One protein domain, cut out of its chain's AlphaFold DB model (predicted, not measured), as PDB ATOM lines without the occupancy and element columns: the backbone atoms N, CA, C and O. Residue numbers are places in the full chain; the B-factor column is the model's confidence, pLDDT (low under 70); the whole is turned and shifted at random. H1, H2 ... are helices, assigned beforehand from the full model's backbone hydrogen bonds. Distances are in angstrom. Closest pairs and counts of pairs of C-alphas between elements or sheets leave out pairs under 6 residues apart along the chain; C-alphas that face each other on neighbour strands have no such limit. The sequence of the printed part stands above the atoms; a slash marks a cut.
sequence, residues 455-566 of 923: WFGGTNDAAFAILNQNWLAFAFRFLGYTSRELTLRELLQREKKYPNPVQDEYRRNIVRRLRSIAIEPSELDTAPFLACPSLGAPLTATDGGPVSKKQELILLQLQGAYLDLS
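This is residues 455 to 566 of the 923 residues of the protein "tRNA pseudouridine synthase, putative" of Trypanosoma brucei brucei (strain 927/4 GUTat10.1) (UniProt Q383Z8). Two long helices, H4 and H6, packed aslant and running opposite ways, make one side of this body; short helices and loops make the rest, with H2 packed on H6 and H1 on H2. The printed part has 112 residues with six named helices, H1 to H6, and no named strand: all helix, though under half of the residues are in named elements. It is compact, with a radius of gyration of the C-alphas of 13.1 A, spanning 36 by 31 by 26 A.

H4, residues 501 to 516, is 22.5 A long from C-alpha 501 at (146.649, -19.414, 57.267). H6, residues 549 to 563, is 21.2 A long and ends with C-alpha 563 at (135.853, -26.631, 66.197). The shorter ones are H1, 463 to 467; H2, 471 to 478; H3, 488 to 492; and H5, 521 to 524.

H4 touches H6, C-alphas 509 and 561 being closest at 4.9 A, at 37 degrees, only just steep. H2 touches H6 residues 555 to 559 alone, closest C-alphas 471 and 559, 5.7 A. H1 touches H2, closest C-alphas 465 and 474, 5.0 A. H3 only just touches H5, with 3 pairs of C-alphas within 8 A, closest 489 and 524, 5.9 A. Every O i to N i+4 pair is within hydrogen-bond range in H1, H2, H3, H4 and H6; H5 is too short for one.

C-alphas 543 and 566, the farthest apart, are 37.5 A apart. The printed part has no cut. The link from H5 to H6 is long. Residues 495 to 497 and 499 have pLDDT under 70.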
ATOM      1  N   TRP A 455     148.031 -11.104  66.153       73.03
ATOM      2  CA  TRP A 455     147.191 -10.078  65.507       73.03
ATOM      3  C   TRP A 455     146.016  -9.571  66.374       73.03
ATOM      4  O   TRP A 455     144.892  -9.447  65.893       73.03
ATOM      5  N   PHE A 456     146.218  -9.333  67.670       77.79
ATOM      6  CA  PHE A 456     145.123  -8.941  68.569       77.79
ATOM      7  C   PHE A 456     144.399  -7.665  68.097       77.79
ATOM      8  O   PHE A 456     145.022  -6.628  67.884       77.79
ATOM      9  N   GLY A 457     143.074  -7.757  67.941       73.28
ATOM     10  CA  GLY A 457     142.227  -6.686  67.399       73.28
ATOM     11  C   GLY A 457     141.639  -5.734  68.446       73.28
ATOM     12  O   GLY A 457     140.721  -4.978  68.134       73.28
ATOM     13  N   GLY A 458     142.098  -5.806  69.701       78.10
ATOM     14  CA  GLY A 458     141.548  -5.012  70.800       78.10
ATOM     15  C   GLY A 458     140.092  -5.342  71.104       78.10
ATOM     16  O   GLY A 458     139.703  -6.504  71.131       78.10
ATOM     17  N   THR A 459     139.265  -4.321  71.314       78.95
ATOM     18  CA  THR A 459     137.818  -4.457  71.585       78.95
ATOM     19  C   THR A 459     137.049  -5.174  70.466       78.95
ATOM     20  O   THR A 459     136.022  -5.818  70.703       78.95
ATOM     21  N   ASN A 460     137.571  -5.117  69.240       80.25
ATOM     22  CA  ASN A 460     137.014  -5.798  68.073       80.25
ATOM     23  C   ASN A 460     137.576  -7.207  67.866       80.25
ATOM     24  O   ASN A 460     137.248  -7.853  66.870       80.25
ATOM     25  N   ASP A 461     138.383  -7.720  68.798       87.25
ATOM     26  CA  ASP A 461     138.916  -9.068  68.685       87.25
ATOM     27  C   ASP A 461     137.792 -10.113  68.592       87.25
ATOM     28  O   ASP A 461     136.751 -10.028  69.256       87.25
ATOM     29  N   ALA A 462     138.004 -11.114  67.741       89.29
ATOM     30  CA  ALA A 462     137.049 -12.191  67.530       89.29
ATOM     31  C   ALA A 462     136.838 -13.047  68.791       89.29
ATOM     32  O   ALA A 462     135.755 -13.593  68.975       89.29
ATOM     33  N   ALA A 463     137.825 -13.137  69.690       89.79
ATOM     34  CA  ALA A 463     137.737 -13.957  70.896       89.79
ATOM     35  C   ALA A 463     136.584 -13.545  71.831       89.79
ATOM     36  O   ALA A 463     135.970 -14.413  72.452       89.79
ATOM     37  N   PHE A 464     136.217 -12.256  71.867       90.39
ATOM     38  CA  PHE A 464     135.045 -11.783  72.615       90.39
ATOM     39  C   PHE A 464     133.741 -12.441  72.143       90.39
ATOM     40  O   PHE A 464     132.844 -12.707  72.941       90.39
ATOM     41  N   ALA A 465     133.630 -12.732  70.847       90.18
ATOM     42  CA  ALA A 465     132.446 -13.361  70.278       90.18
ATOM     43  C   ALA A 465     132.333 -14.849  70.643       90.18
ATOM     44  O   ALA A 465     131.219 -15.354  70.765       90.18
ATOM     45  N   ILE A 466     133.463 -15.530  70.876       89.53
ATOM     46  CA  ILE A 466     133.483 -16.931  71.323       89.53
ATOM     47  C   ILE A 466     132.876 -17.047  72.728       89.53
ATOM     48  O   ILE A 466     132.034 -17.912  72.963       89.53
ATOM     49  N   LEU A 467     133.259 -16.151  73.647       86.73
ATOM     50  CA  LEU A 467     132.719 -16.122  75.013       86.73
ATOM     51  C   LEU A 467     131.208 -15.849  75.010       86.73
ATOM     52  O   LEU A 467     130.452 -16.528  75.692       86.73
ATOM     53  N   ASN A 468     130.743 -14.952  74.141       85.21
ATOM     54  CA  ASN A 468     129.316 -14.653  73.988       85.21
ATOM     55  C   ASN A 468     128.529 -15.691  73.160       85.21
ATOM     56  O   ASN A 468     127.356 -15.470  72.875       85.21
ATOM     57  N   GLN A 469     129.150 -16.796  72.716       84.82
ATOM     58  CA  GLN A 469     128.549 -17.783  71.795       84.82
ATOM     59  C   GLN A 469     127.988 -17.170  70.495       84.82
ATOM     60  O   GLN A 469     127.167 -17.772  69.799       84.82
ATOM     61  N   ASN A 470     128.452 -15.975  70.126       90.90
ATOM     62  CA  ASN A 470     128.004 -15.261  68.941       90.90
ATOM     63  C   ASN A 470     128.901 -15.636  67.756       90.90
ATOM     64  O   ASN A 470     129.783 -14.889  67.329       90.90
ATOM     65  N   TRP A 471     128.681 -16.836  67.218       93.11
ATOM     66  CA  TRP A 471     129.496 -17.400  66.137       93.11
ATOM     67  C   TRP A 471     129.415 -16.613  64.825       93.11
ATOM     68  O   TRP A 471     130.328 -16.688  64.003       93.11
ATOM     69  N   LEU A 472     128.355 -15.820  64.643       95.35
ATOM     70  CA  LEU A 472     128.247 -14.911  63.511       95.35
ATOM     71  C   LEU A 472     129.184 -13.711  63.668       95.35
ATOM     72  O   LEU A 472     129.997 -13.470  62.778       95.35
ATOM     73  N   ALA A 473     129.136 -13.015  64.811       93.52
ATOM     74  CA  ALA A 473     130.096 -11.956  65.128       93.52
ATOM     75  C   ALA A 473     131.537 -12.482  65.087       93.52
ATOM     76  O   ALA A 473     132.422 -11.806  64.565       93.52
ATOM     77  N   PHE A 474     131.766 -13.707  65.575       94.14
ATOM     78  CA  PHE A 474     133.061 -14.372  65.464       94.14
ATOM     79  C   PHE A 474     133.486 -14.499  64.003       94.14
ATOM     80  O   PHE A 474     134.581 -14.068  63.665       94.14
ATOM     81  N   ALA A 475     132.633 -15.035  63.124       95.04
ATOM     82  CA  ALA A 475     132.977 -15.210  61.718       95.04
ATOM     83  C   ALA A 475     133.299 -13.879  61.028       95.04
ATOM     84  O   ALA A 475     134.304 -13.798  60.323       95.04
ATOM     85  N   PHE A 476     132.509 -12.831  61.276       93.75
ATOM     86  CA  PHE A 476     132.771 -11.494  60.740       93.75
ATOM     87  C   PHE A 476     134.081 -10.896  61.247       93.75
ATOM     88  O   PHE A 476     134.872 -10.413  60.445       93.75
ATOM     89  N   ARG A 477     134.338 -10.941  62.558       91.06
ATOM     90  CA  ARG A 477     135.554 -10.369  63.157       91.06
ATOM     91  C   ARG A 477     136.797 -11.184  62.817       91.06
ATOM     92  O   ARG A 477     137.844 -10.621  62.519       91.06
ATOM     93  N   PHE A 478     136.695 -12.511  62.828       91.00
ATOM     94  CA  PHE A 478     137.814 -13.411  62.559       91.00
ATOM     95  C   PHE A 478     138.200 -13.416  61.082       91.00
ATOM     96  O   PHE A 478     139.384 -13.482  60.773       91.00
ATOM     97  N   LEU A 479     137.230 -13.322  60.168       89.61
ATOM     98  CA  LEU A 479     137.473 -13.147  58.733       89.61
ATOM     99  C   LEU A 479     137.555 -11.663  58.328       89.61
ATOM    100  O   LEU A 479     137.764 -11.347  57.161       89.61
ATOM    101  N   GLY A 480     137.413 -10.730  59.262       85.11
ATOM    102  CA  GLY A 480     137.584  -9.309  59.000       85.11
ATOM    103  C   GLY A 480     139.044  -9.017  58.670       85.11
ATOM    104  O   GLY A 480     139.938  -9.308  59.462       85.11
ATOM    105  N   TYR A 481     139.298  -8.474  57.481       73.17
ATOM    106  CA  TYR A 481     140.653  -8.147  57.019       73.17
ATOM    107  C   TYR A 481     140.794  -6.706  56.515       73.17
ATOM    108  O   TYR A 481     141.879  -6.308  56.106       73.17
ATOM    109  N   THR A 482     139.698  -5.955  56.447       71.62
ATOM    110  CA  THR A 482     139.635  -4.602  55.889       71.62
ATOM    111  C   THR A 482     138.727  -3.745  56.762       71.62
ATOM    112  O   THR A 482     137.857  -4.271  57.453       71.62
ATOM    113  N   SER A 483     138.924  -2.429  56.715       71.07
ATOM    114  CA  SER A 483     138.022  -1.447  57.322       71.07
ATOM    115  C   SER A 483     136.683  -1.332  56.589       71.07
ATOM    116  O   SER A 483     135.729  -0.793  57.142       71.07
ATOM    117  N   ARG A 484     136.589  -1.833  55.349       78.81
ATOM    118  CA  ARG A 484     135.333  -1.879  54.598       78.81
ATOM    119  C   ARG A 484     134.394  -2.936  55.181       78.81
ATOM    120  O   ARG A 484     134.770  -4.094  55.345       78.81
ATOM    121  N   GLU A 485     133.136  -2.566  55.376       82.58
ATOM    122  CA  GLU A 485     132.095  -3.527  55.726       82.58
ATOM    123  C   GLU A 485     131.835  -4.485  54.557       82.58
ATOM    124  O   GLU A 485     131.574  -4.073  53.422       82.58
ATOM    125  N   LEU A 486     131.956  -5.778  54.844       88.43
ATOM    126  CA  LEU A 486     131.730  -6.870  53.908       88.43
ATOM    127  C   LEU A 486     130.675  -7.799  54.486       88.43
ATOM    128  O   LEU A 486     130.678  -8.085  55.683       88.43
ATOM    129  N   THR A 487     129.823  -8.320  53.613       92.19
ATOM    130  CA  THR A 487     128.860  -9.371  53.955       92.19
ATOM    131  C   THR A 487     129.581 -10.683  54.266       92.19
ATOM    132  O   THR A 487     130.694 -10.937  53.787       92.19
ATOM    133  N   LEU A 488     128.928 -11.593  54.998       93.00
ATOM    134  CA  LEU A 488     129.506 -12.913  55.276       93.00
ATOM    135  C   LEU A 488     129.837 -13.655  53.974       93.00
ATOM    136  O   LEU A 488     130.865 -14.326  53.870       93.00
ATOM    137  N   ARG A 489     129.004 -13.498  52.941       91.03
ATOM    138  CA  ARG A 489     129.257 -14.080  51.623       91.03
ATOM    139  C   ARG A 489     130.551 -13.564  51.002       91.03
ATOM    140  O   ARG A 489     131.341 -14.373  50.516       91.03
ATOM    141  N   GLU A 490     130.772 -12.253  51.006       87.80
ATOM    142  CA  GLU A 490     131.984 -11.642  50.451       87.80
ATOM    143  C   GLU A 490     133.237 -12.096  51.207       87.80
ATOM    144  O   GLU A 490     134.246 -12.424  50.579       87.80
ATOM    145  N   LEU A 491     133.154 -12.224  52.535       89.77
ATOM    146  CA  LEU A 491     134.233 -12.782  53.354       89.77
ATOM    147  C   LEU A 491     134.547 -14.238  52.961       89.77
ATOM    148  O   LEU A 491     135.712 -14.613  52.779       89.77
ATOM    149  N   LEU A 492     133.523 -15.068  52.753       90.21
ATOM    150  CA  LEU A 492     133.693 -16.473  52.365       90.21
ATOM    151  C   LEU A 492     134.162 -16.657  50.912       90.21
ATOM    152  O   LEU A 492     134.890 -17.615  50.614       90.21
ATOM    153  N   GLN A 493     133.763 -15.746  50.020       83.82
ATOM    154  CA  GLN A 493     134.066 -15.742  48.585       83.82
ATOM    155  C   GLN A 493     135.205 -14.784  48.199       83.82
ATOM    156  O   GLN A 493     135.378 -14.496  47.016       83.82
ATOM    157  N   ARG A 494     136.041 -14.352  49.149       76.87
ATOM    158  CA  ARG A 494     137.228 -13.513  48.905       76.87
ATOM    159  C   ARG A 494     138.146 -14.081  47.810       76.87
ATOM    160  O   ARG A 494     138.569 -15.236  47.887       76.87
ATOM    161  N   GLU A 495     138.500 -13.267  46.805       66.50
ATOM    162  CA  GLU A 495     139.329 -13.706  45.664       66.50
ATOM    163  C   GLU A 495     140.766 -14.093  46.059       66.50
ATOM    164  O   GLU A 495     141.334 -15.034  45.499       66.50
ATOM    165  N   LYS A 496     141.348 -13.368  47.020       67.19
ATOM    166  CA  LYS A 496     142.724 -13.550  47.506       67.19
ATOM    167  C   LYS A 496     142.752 -14.447  48.748       67.19
ATOM    168  O   LYS A 496     141.779 -14.507  49.497       67.19
ATOM    169  N   LYS A 497     143.889 -15.096  49.021       67.71
ATOM    170  CA  LYS A 497     144.090 -15.793  50.305       67.71
ATOM    171  C   LYS A 497     144.014 -14.798  51.468       67.71
ATOM    172  O   LYS A 497     144.269 -13.601  51.291       67.71
ATOM    173  N   TYR A 498     143.598 -15.296  52.626       74.08
ATOM    174  CA  TYR A 498     143.669 -14.528  53.863       74.08
ATOM    175  C   TYR A 498     145.133 -14.332  54.277       74.08
ATOM    176  O   TYR A 498     145.936 -15.223  53.989       74.08
ATOM    177  N   PRO A 499     145.472 -13.208  54.937       68.40
ATOM    178  CA  PRO A 499     146.817 -12.985  55.466       68.40
ATOM    179  C   PRO A 499     147.246 -14.114  56.408       68.40
ATOM    180  O   PRO A 499     148.352 -14.632  56.295       68.40
ATOM    181  N   ASN A 500     146.339 -14.557  57.285       74.77
ATOM    182  CA  ASN A 500     146.618 -15.652  58.196       74.77
ATOM    183  C   ASN A 500     146.167 -17.017  57.630       74.77
ATOM    184  O   ASN A 500     144.996 -17.172  57.260       74.77
ATOM    185  N   PRO A 501     147.031 -18.053  57.643       75.78
ATOM    186  CA  PRO A 501     146.649 -19.414  57.267       75.78
ATOM    187  C   PRO A 501     145.444 -19.975  58.038       75.78
ATOM    188  O   PRO A 501     144.625 -20.673  57.437       75.78
ATOM    189  N   VAL A 502     145.303 -19.641  59.326       84.03
ATOM    190  CA  VAL A 502     144.197 -20.079  60.193       84.03
ATOM    191  C   VAL A 502     142.874 -19.432  59.773       84.03
ATOM    192  O   VAL A 502     141.840 -20.097  59.776       84.03
ATOM    193  N   GLN A 503     142.886 -18.164  59.343       84.70
ATOM    194  CA  GLN A 503     141.691 -17.511  58.792       84.70
ATOM    195  C   GLN A 503     141.232 -18.200  57.502       84.70
ATOM    196  O   GLN A 503     140.044 -18.488  57.344       84.70
ATOM    197  N   ASP A 504     142.162 -18.515  56.590       83.92
ATOM    198  CA  ASP A 504     141.800 -19.242  55.368       83.92
ATOM    199  C   ASP A 504     141.323 -20.666  55.682       83.92
ATOM    200  O   ASP A 504     140.397 -21.152  55.041       83.92
ATOM    201  N   GLU A 505     141.910 -21.336  56.674       85.40
ATOM    202  CA  GLU A 505     141.448 -22.643  57.147       85.40
ATOM    203  C   GLU A 505     140.020 -22.591  57.683       85.40
ATOM    204  O   GLU A 505     139.167 -23.337  57.201       85.40
ATOM    205  N   TYR A 506     139.729 -21.653  58.583       92.18
ATOM    206  CA  TYR A 506     138.389 -21.450  59.125       92.18
ATOM    207  C   TYR A 506     137.369 -21.166  58.017       92.18
ATOM    208  O   TYR A 506     136.330 -21.823  57.929       92.18
ATOM    209  N   ARG A 507     137.704 -20.265  57.087       91.58
ATOM    210  CA  ARG A 507     136.880 -19.985  55.905       91.58
ATOM    211  C   ARG A 507     136.619 -21.242  55.074       91.58
ATOM    212  O   ARG A 507     135.482 -21.483  54.669       91.58
ATOM    213  N   ARG A 508     137.653 -22.045  54.785       87.48
ATOM    214  CA  ARG A 508     137.511 -23.309  54.038       87.48
ATOM    215  C   ARG A 508     136.588 -24.275  54.778       87.48
ATOM    216  O   ARG A 508     135.743 -24.889  54.126       87.48
ATOM    217  N   ASN A 509     136.701 -24.362  56.102       91.51
ATOM    218  CA  ASN A 509     135.852 -25.206  56.938       91.51
ATOM    219  C   ASN A 509     134.387 -24.755  56.891       91.51
ATOM    220  O   ASN A 509     133.517 -25.596  56.662       91.51
ATOM    221  N   ILE A 510     134.107 -23.446  56.977       93.10
ATOM    222  CA  ILE A 510     132.744 -22.905  56.810       93.10
ATOM    223  C   ILE A 510     132.187 -23.306  55.445       93.10
ATOM    224  O   ILE A 510     131.128 -23.919  55.352       93.10
ATOM    225  N   VAL A 511     132.915 -22.999  54.371       90.08
ATOM    226  CA  VAL A 511     132.460 -23.267  52.999       90.08
ATOM    227  C   VAL A 511     132.253 -24.767  52.754       90.08
ATOM    228  O   VAL A 511     131.334 -25.161  52.037       90.08
ATOM    229  N   ARG A 512     133.086 -25.630  53.346       87.08
ATOM    230  CA  ARG A 512     132.913 -27.090  53.313       87.08
ATOM    231  C   ARG A 512     131.624 -27.515  54.020       87.08
ATOM    232  O   ARG A 512     130.876 -28.315  53.464       87.08
ATOM    233  N   ARG A 513     131.357 -26.966  55.205       91.77
ATOM    234  CA  ARG A 513     130.190 -27.292  56.034       91.77
ATOM    235  C   ARG A 513     128.877 -26.789  55.440       91.77
ATOM    236  O   ARG A 513     127.951 -27.580  55.284       91.77
ATOM    237  N   LEU A 514     128.815 -25.534  54.995       90.76
ATOM    238  CA  LEU A 514     127.636 -24.986  54.306       90.76
ATOM    239  C   LEU A 514     127.283 -25.793  53.051       90.76
ATOM    240  O   LEU A 514     126.113 -26.052  52.782       90.76
ATOM    241  N   ARG A 515     128.297 -26.283  52.330       84.32
ATOM    242  CA  ARG A 515     128.093 -27.183  51.191       84.32
ATOM    243  C   ARG A 515     127.499 -28.528  51.605       84.32
ATOM    244  O   ARG A 515     126.624 -29.023  50.906       84.32
ATOM    245  N   SER A 516     127.957 -29.121  52.712       85.32
ATOM    246  CA  SER A 516     127.421 -30.411  53.177       85.32
ATOM    247  C   SER A 516     125.945 -30.353  53.570       85.32
ATOM    248  O   SER A 516     125.268 -31.368  53.478       85.32
ATOM    249  N   ILE A 517     125.438 -29.170  53.932       88.35
ATOM    250  CA  ILE A 517     124.019 -28.940  54.236       88.35
ATOM    251  C   ILE A 517     123.254 -28.271  53.078       88.35
ATOM    252  O   ILE A 517     122.159 -27.758  53.284       88.35
ATOM    253  N   ALA A 518     123.826 -28.266  51.866       85.34
ATOM    254  CA  ALA A 518     123.220 -27.728  50.644       85.34
ATOM    255  C   ALA A 518     122.756 -26.255  50.727       85.34
ATOM    256  O   ALA A 518     121.827 -25.855  50.029       85.34
ATOM    257  N   ILE A 519     123.416 -25.434  51.552       86.63
ATOM    258  CA  ILE A 519     123.183 -23.984  51.590       86.63
ATOM    259  C   ILE A 519     123.855 -23.357  50.378       86.63
ATOM    260  O   ILE A 519     125.067 -23.490  50.218       86.63
ATOM    261  N   GLU A 520     123.107 -22.644  49.540       85.25
ATOM    262  CA  GLU A 520     123.673 -21.895  48.413       85.25
ATOM    263  C   GLU A 520     124.162 -20.497  48.841       85.25
ATOM    264  O   GLU A 520     123.611 -19.904  49.767       85.25
ATOM    265  N   PRO A 521     125.169 -19.903  48.169       85.23
ATOM    266  CA  PRO A 521     125.700 -18.592  48.553       85.23
ATOM    267  C   PRO A 521     124.678 -17.457  48.556       85.23
ATOM    268  O   PRO A 521     124.838 -16.526  49.335       85.23
ATOM    269  N   SER A 522     123.645 -17.521  47.708       88.25
ATOM    270  CA  SER A 522     122.577 -16.511  47.663       88.25
ATOM    271  C   SER A 522     121.733 -16.463  48.933       88.25
ATOM    272  O   SER A 522     121.058 -15.478  49.191       88.25
ATOM    273  N   GLU A 523     121.754 -17.520  49.740       88.74
ATOM    274  CA  GLU A 523     121.002 -17.556  50.995       88.74
ATOM    275  C   GLU A 523     121.655 -16.706  52.087       88.74
ATOM    276  O   GLU A 523     120.986 -16.279  53.024       88.74
ATOM    277  N   LEU A 524     122.951 -16.414  51.936       91.60
ATOM    278  CA  LEU A 524     123.687 -15.482  52.785       91.60
ATOM    279  C   LEU A 524     123.439 -14.010  52.412       91.60
ATOM    280  O   LEU A 524     123.930 -13.130  53.110       91.60
ATOM    281  N   ASP A 525     122.679 -13.720  51.351       91.42
ATOM    282  CA  ASP A 525     122.324 -12.349  50.947       91.42
ATOM    283  C   ASP A 525     121.110 -11.813  51.754       91.42
ATOM    284  O   ASP A 525     120.359 -10.961  51.282       91.42
ATOM    285  N   THR A 526     120.880 -12.328  52.966       91.69
ATOM    286  CA  THR A 526     119.752 -11.970  53.844       91.69
ATOM    287  C   THR A 526     120.236 -11.688  55.267       91.69
ATOM    288  O   THR A 526     121.266 -12.213  55.698       91.69
ATOM    289  N   ALA A 527     119.520 -10.844  56.021       89.96
ATOM    290  CA  ALA A 527     119.820 -10.638  57.442       89.96
ATOM    291  C   ALA A 527     119.657 -11.968  58.208       89.96
ATOM    292  O   ALA A 527     118.699 -12.690  57.921       89.96
ATOM    293  N   PRO A 528     120.557 -12.325  59.149       91.76
ATOM    294  CA  PRO A 528     121.574 -11.470  59.780       91.76
ATOM    295  C   PRO A 528     122.969 -11.472  59.108       91.76
ATOM    296  O   PRO A 528     123.916 -10.929  59.666       91.76
ATOM    297  N   PHE A 529     123.150 -12.056  57.919       94.23
ATOM    298  CA  PHE A 529     124.475 -12.283  57.305       94.23
ATOM    299  C   PHE A 529     125.044 -11.103  56.498       94.23
ATOM    300  O   PHE A 529     126.100 -11.228  55.865       94.23
ATOM    301  N   LEU A 530     124.353  -9.964  56.502       93.08
ATOM    302  CA  LEU A 530     124.721  -8.787  55.714       93.08
ATOM    303  C   LEU A 530     125.807  -7.929  56.379       93.08
ATOM    304  O   LEU A 530     126.578  -7.292  55.673       93.08
ATOM    305  N   ALA A 531     125.898  -7.935  57.710       91.38
ATOM    306  CA  ALA A 531     126.867  -7.146  58.466       91.38
ATOM    307  C   ALA A 531     127.216  -7.829  59.794       91.38
ATOM    308  O   ALA A 531     126.489  -8.710  60.256       91.38
ATOM    309  N   CYS A 532     128.319  -7.410  60.421       90.62
ATOM    310  CA  CYS A 532     128.706  -7.918  61.735       90.62
ATOM    311  C   CYS A 532     127.649  -7.536  62.784       90.62
ATOM    312  O   CYS A 532     127.454  -6.343  63.020       90.62
ATOM    313  N   PRO A 533     127.000  -8.501  63.462       90.36
ATOM    314  CA  PRO A 533     126.099  -8.180  64.560       90.36
ATOM    315  C   PRO A 533     126.892  -7.640  65.758       90.36
ATOM    316  O   PRO A 533     128.078  -7.948  65.933       90.36
ATOM    317  N   SER A 534     126.233  -6.854  66.611       87.17
ATOM    318  CA  SER A 534     126.805  -6.487  67.907       87.17
ATOM    319  C   SER A 534     126.832  -7.711  68.829       87.17
ATOM    320  O   SER A 534     125.997  -8.609  68.723       87.17
ATOM    321  N   LEU A 535     127.821  -7.772  69.726       83.33
ATOM    322  CA  LEU A 535     128.062  -8.950  70.571       83.33
ATOM    323  C   LEU A 535     126.840  -9.337  71.419       83.33
ATOM    324  O   LEU A 535     126.570 -10.527  71.547       83.33
ATOM    325  N   GLY A 536     126.114  -8.345  71.951       77.48
ATOM    326  CA  GLY A 536     124.987  -8.541  72.869       77.48
ATOM    327  C   GLY A 536     123.586  -8.391  72.264       77.48
ATOM    328  O   GLY A 536     122.614  -8.576  72.991       77.48
ATOM    329  N   ALA A 537     123.436  -8.043  70.979       80.23
ATOM    330  CA  ALA A 537     122.100  -7.952  70.383       80.23
ATOM    331  C   ALA A 537     121.573  -9.339  69.976       80.23
ATOM    332  O   ALA A 537     122.335 -10.142  69.425       80.23
ATOM    333  N   PRO A 538     120.272  -9.621  70.183       81.56
ATOM    334  CA  PRO A 538     119.659 -10.824  69.643       81.56
ATOM    335  C   PRO A 538     119.740 -10.800  68.114       81.56
ATOM    336  O   PRO A 538     119.504  -9.772  67.479       81.56
ATOM    337  N   LEU A 539     120.075 -11.943  67.517       85.53
ATOM    338  CA  LEU A 539     120.078 -12.079  66.065       85.53
ATOM    339  C   LEU A 539     118.634 -12.032  65.556       85.53
ATOM    340  O   LEU A 539     117.788 -12.800  66.015       85.53
ATOM    341  N   THR A 540     118.366 -11.149  64.599       85.88
ATOM    342  CA  THR A 540     117.048 -10.982  63.982       85.88
ATOM    343  C   THR A 540     117.094 -11.304  62.492       85.88
ATOM    344  O   THR A 540     118.108 -11.114  61.811       85.88
ATOM    345  N   ALA A 541     115.987 -11.844  61.984       83.97
ATOM    346  CA  ALA A 541     115.760 -12.020  60.555       83.97
ATOM    347  C   ALA A 541     115.443 -10.671  59.880       83.97
ATOM    348  O   ALA A 541     115.311  -9.640  60.541       83.97
ATOM    349  N   THR A 542     115.278 -10.677  58.553       80.73
ATOM    350  CA  THR A 542     114.908  -9.484  57.762       80.73
ATOM    351  C   THR A 542     113.652  -8.790  58.275       80.73
ATOM    352  O   THR A 542     113.569  -7.568  58.237       80.73
ATOM    353  N   ASP A 543     112.712  -9.569  58.804       81.52
ATOM    354  CA  ASP A 543     111.398  -9.091  59.232       81.52
ATOM    355  C   ASP A 543     111.411  -8.611  60.699       81.52
ATOM    356  O   ASP A 543     110.364  -8.361  61.289       81.52
ATOM    357  N   GLY A 544     112.592  -8.549  61.332       81.59
ATOM    358  CA  GLY A 544     112.760  -8.259  62.762       81.59
ATOM    359  C   GLY A 544     112.403  -9.425  63.692       81.59
ATOM    360  O   GLY A 544     112.645  -9.344  64.894       81.59
ATOM    361  N   GLY A 545     111.860 -10.516  63.148       86.67
ATOM    362  CA  GLY A 545     111.531 -11.738  63.882       86.67
ATOM    363  C   GLY A 545     112.750 -12.598  64.255       86.67
ATOM    364  O   GLY A 545     113.889 -12.261  63.906       86.67
ATOM    365  N   PRO A 546     112.526 -13.732  64.948       87.38
ATOM    366  CA  PRO A 546     113.583 -14.679  65.277       87.38
ATOM    367  C   PRO A 546     114.214 -15.274  64.014       87.38
ATOM    368  O   PRO A 546     113.595 -15.367  62.953       87.38
ATOM    369  N   VAL A 547     115.465 -15.702  64.153       88.43
ATOM    370  CA  VAL A 547     116.231 -16.365  63.097       88.43
ATOM    371  C   VAL A 547     115.496 -17.626  62.623       88.43
ATOM    372  O   VAL A 547     115.040 -18.438  63.424       88.43
ATOM    373  N   SER A 548     115.373 -17.813  61.308       90.56
ATOM    374  CA  SER A 548     114.732 -19.011  60.750       90.56
ATOM    375  C   SER A 548     115.522 -20.284  61.085       90.56
ATOM    376  O   SER A 548     116.749 -20.253  61.199       90.56
ATOM    377  N   LYS A 549     114.858 -21.450  61.125       90.39
ATOM    378  CA  LYS A 549     115.525 -22.746  61.377       90.39
ATOM    379  C   LYS A 549     116.715 -23.000  60.444       90.39
ATOM    380  O   LYS A 549     117.727 -23.569  60.843       90.39
ATOM    381  N   LYS A 550     116.608 -22.554  59.191       89.68
ATOM    382  CA  LYS A 550     117.679 -22.673  58.197       89.68
ATOM    383  C   LYS A 550     118.872 -21.775  58.530       89.68
ATOM    384  O   LYS A 550     120.015 -22.207  58.415       89.68
ATOM    385  N   GLN A 551     118.616 -20.553  58.982       92.42
ATOM    386  CA  GLN A 551     119.659 -19.643  59.441       92.42
ATOM    387  C   GLN A 551     120.315 -20.138  60.741       92.42
ATOM    388  O   GLN A 551     121.534 -20.060  60.854       92.42
ATOM    389  N   GLU A 552     119.570 -20.747  61.670       91.70
ATOM    390  CA  GLU A 552     120.154 -21.426  62.840       91.70
ATOM    391  C   GLU A 552     121.133 -22.536  62.427       91.70
ATOM    392  O   GLU A 552     122.226 -22.642  62.983       91.70
ATOM    393  N   LEU A 553     120.787 -23.337  61.410       92.72
ATOM    394  CA  LEU A 553     121.691 -24.363  60.880       92.72
ATOM    395  C   LEU A 553     122.984 -23.760  60.318       92.72
ATOM    396  O   LEU A 553     124.051 -24.342  60.515       92.72
ATOM    397  N   ILE A 554     122.908 -22.598  59.659       93.64
ATOM    398  CA  ILE A 554     124.088 -21.856  59.186       93.64
ATOM    399  C   ILE A 554     124.958 -21.435  60.377       93.64
ATOM    400  O   ILE A 554     126.166 -21.668  60.349       93.64
ATOM    401  N   LEU A 555     124.362 -20.878  61.437       93.74
ATOM    402  CA  LEU A 555     125.081 -20.462  62.649       93.74
ATOM    403  C   LEU A 555     125.801 -21.638  63.326       93.74
ATOM    404  O   LEU A 555     126.975 -21.520  63.677       93.74
ATOM    405  N   LEU A 556     125.148 -22.801  63.417       93.24
ATOM    406  CA  LEU A 556     125.767 -24.031  63.922       93.24
ATOM    407  C   LEU A 556     126.961 -24.480  63.062       93.24
ATOM    408  O   LEU A 556     127.946 -24.999  63.590       93.24
ATOM    409  N   GLN A 557     126.933 -24.247  61.742       94.93
ATOM    410  CA  GLN A 557     128.093 -24.537  60.890       94.93
ATOM    411  C   GLN A 557     129.267 -23.586  61.138       94.93
ATOM    412  O   GLN A 557     130.411 -24.017  60.990       94.93
ATOM    413  N   LEU A 558     129.021 -22.331  61.530       95.34
ATOM    414  CA  LEU A 558     130.087 -21.387  61.893       95.34
ATOM    415  C   LEU A 558     130.821 -21.835  63.160       95.34
ATOM    416  O   LEU A 558     132.053 -21.786  63.198       95.34
ATOM    417  N   GLN A 559     130.076 -22.330  64.153       93.51
ATOM    418  CA  GLN A 559     130.630 -22.963  65.350       93.51
ATOM    419  C   GLN A 559     131.421 -24.225  64.994       93.51
ATOM    420  O   GLN A 559     132.596 -24.351  65.340       93.51
ATOM    421  N   GLY A 560     130.809 -25.150  64.249       93.02
ATOM    422  CA  GLY A 560     131.462 -26.395  63.846       93.02
ATOM    423  C   GLY A 560     132.739 -26.162  63.031       93.02
ATOM    424  O   GLY A 560     133.710 -26.897  63.182       93.02
ATOM    425  N   ALA A 561     132.779 -25.118  62.199       94.35
ATOM    426  CA  ALA A 561     133.967 -24.760  61.426       94.35
ATOM    427  C   ALA A 561     135.132 -24.276  62.301       94.35
ATOM    428  O   ALA A 561     136.290 -24.462  61.922       94.35
ATOM    429  N   TYR A 562     134.835 -23.661  63.449       93.17
ATOM    430  CA  TYR A 562     135.846 -23.239  64.415       93.17
ATOM    431  C   TYR A 562     136.368 -24.457  65.170       93.17
ATOM    432  O   TYR A 562     137.574 -24.611  65.325       93.17
ATOM    433  N   LEU A 563     135.476 -25.374  65.553       91.77
ATOM    434  CA  LEU A 563     135.853 -26.631  66.197       91.77
ATOM    435  C   LEU A 563     136.665 -27.562  65.279       91.77
ATOM    436  O   LEU A 563     137.469 -28.334  65.792       91.77
ATOM    437  N   ASP A 564     136.528 -27.442  63.954       91.56
ATOM    438  CA  ASP A 564     137.385 -28.130  62.973       91.56
ATOM    439  C   ASP A 564     138.842 -27.627  62.973       91.56
ATOM    440  O   ASP A 564     139.716 -28.308  62.436       91.56
ATOM    441  N   LEU A 565     139.123 -26.439  63.526       91.41
ATOM    442  CA  LEU A 565     140.495 -25.946  63.654       91.41
ATOM    443  C   LEU A 565     141.273 -26.771  64.681       91.41
ATOM    444  O   LEU A 565     140.718 -27.272  65.663       91.41
ATOM    445  N   SER A 566     142.595 -26.824  64.500       87.42
ATOM    446  CA  SER A 566     143.483 -27.450  65.481       87.42
ATOM    447  C   SER A 566     143.310 -26.824  66.872       87.42
ATOM    448  O   SER A 566     143.157 -25.605  67.002       87.42
TER     449      SER A 566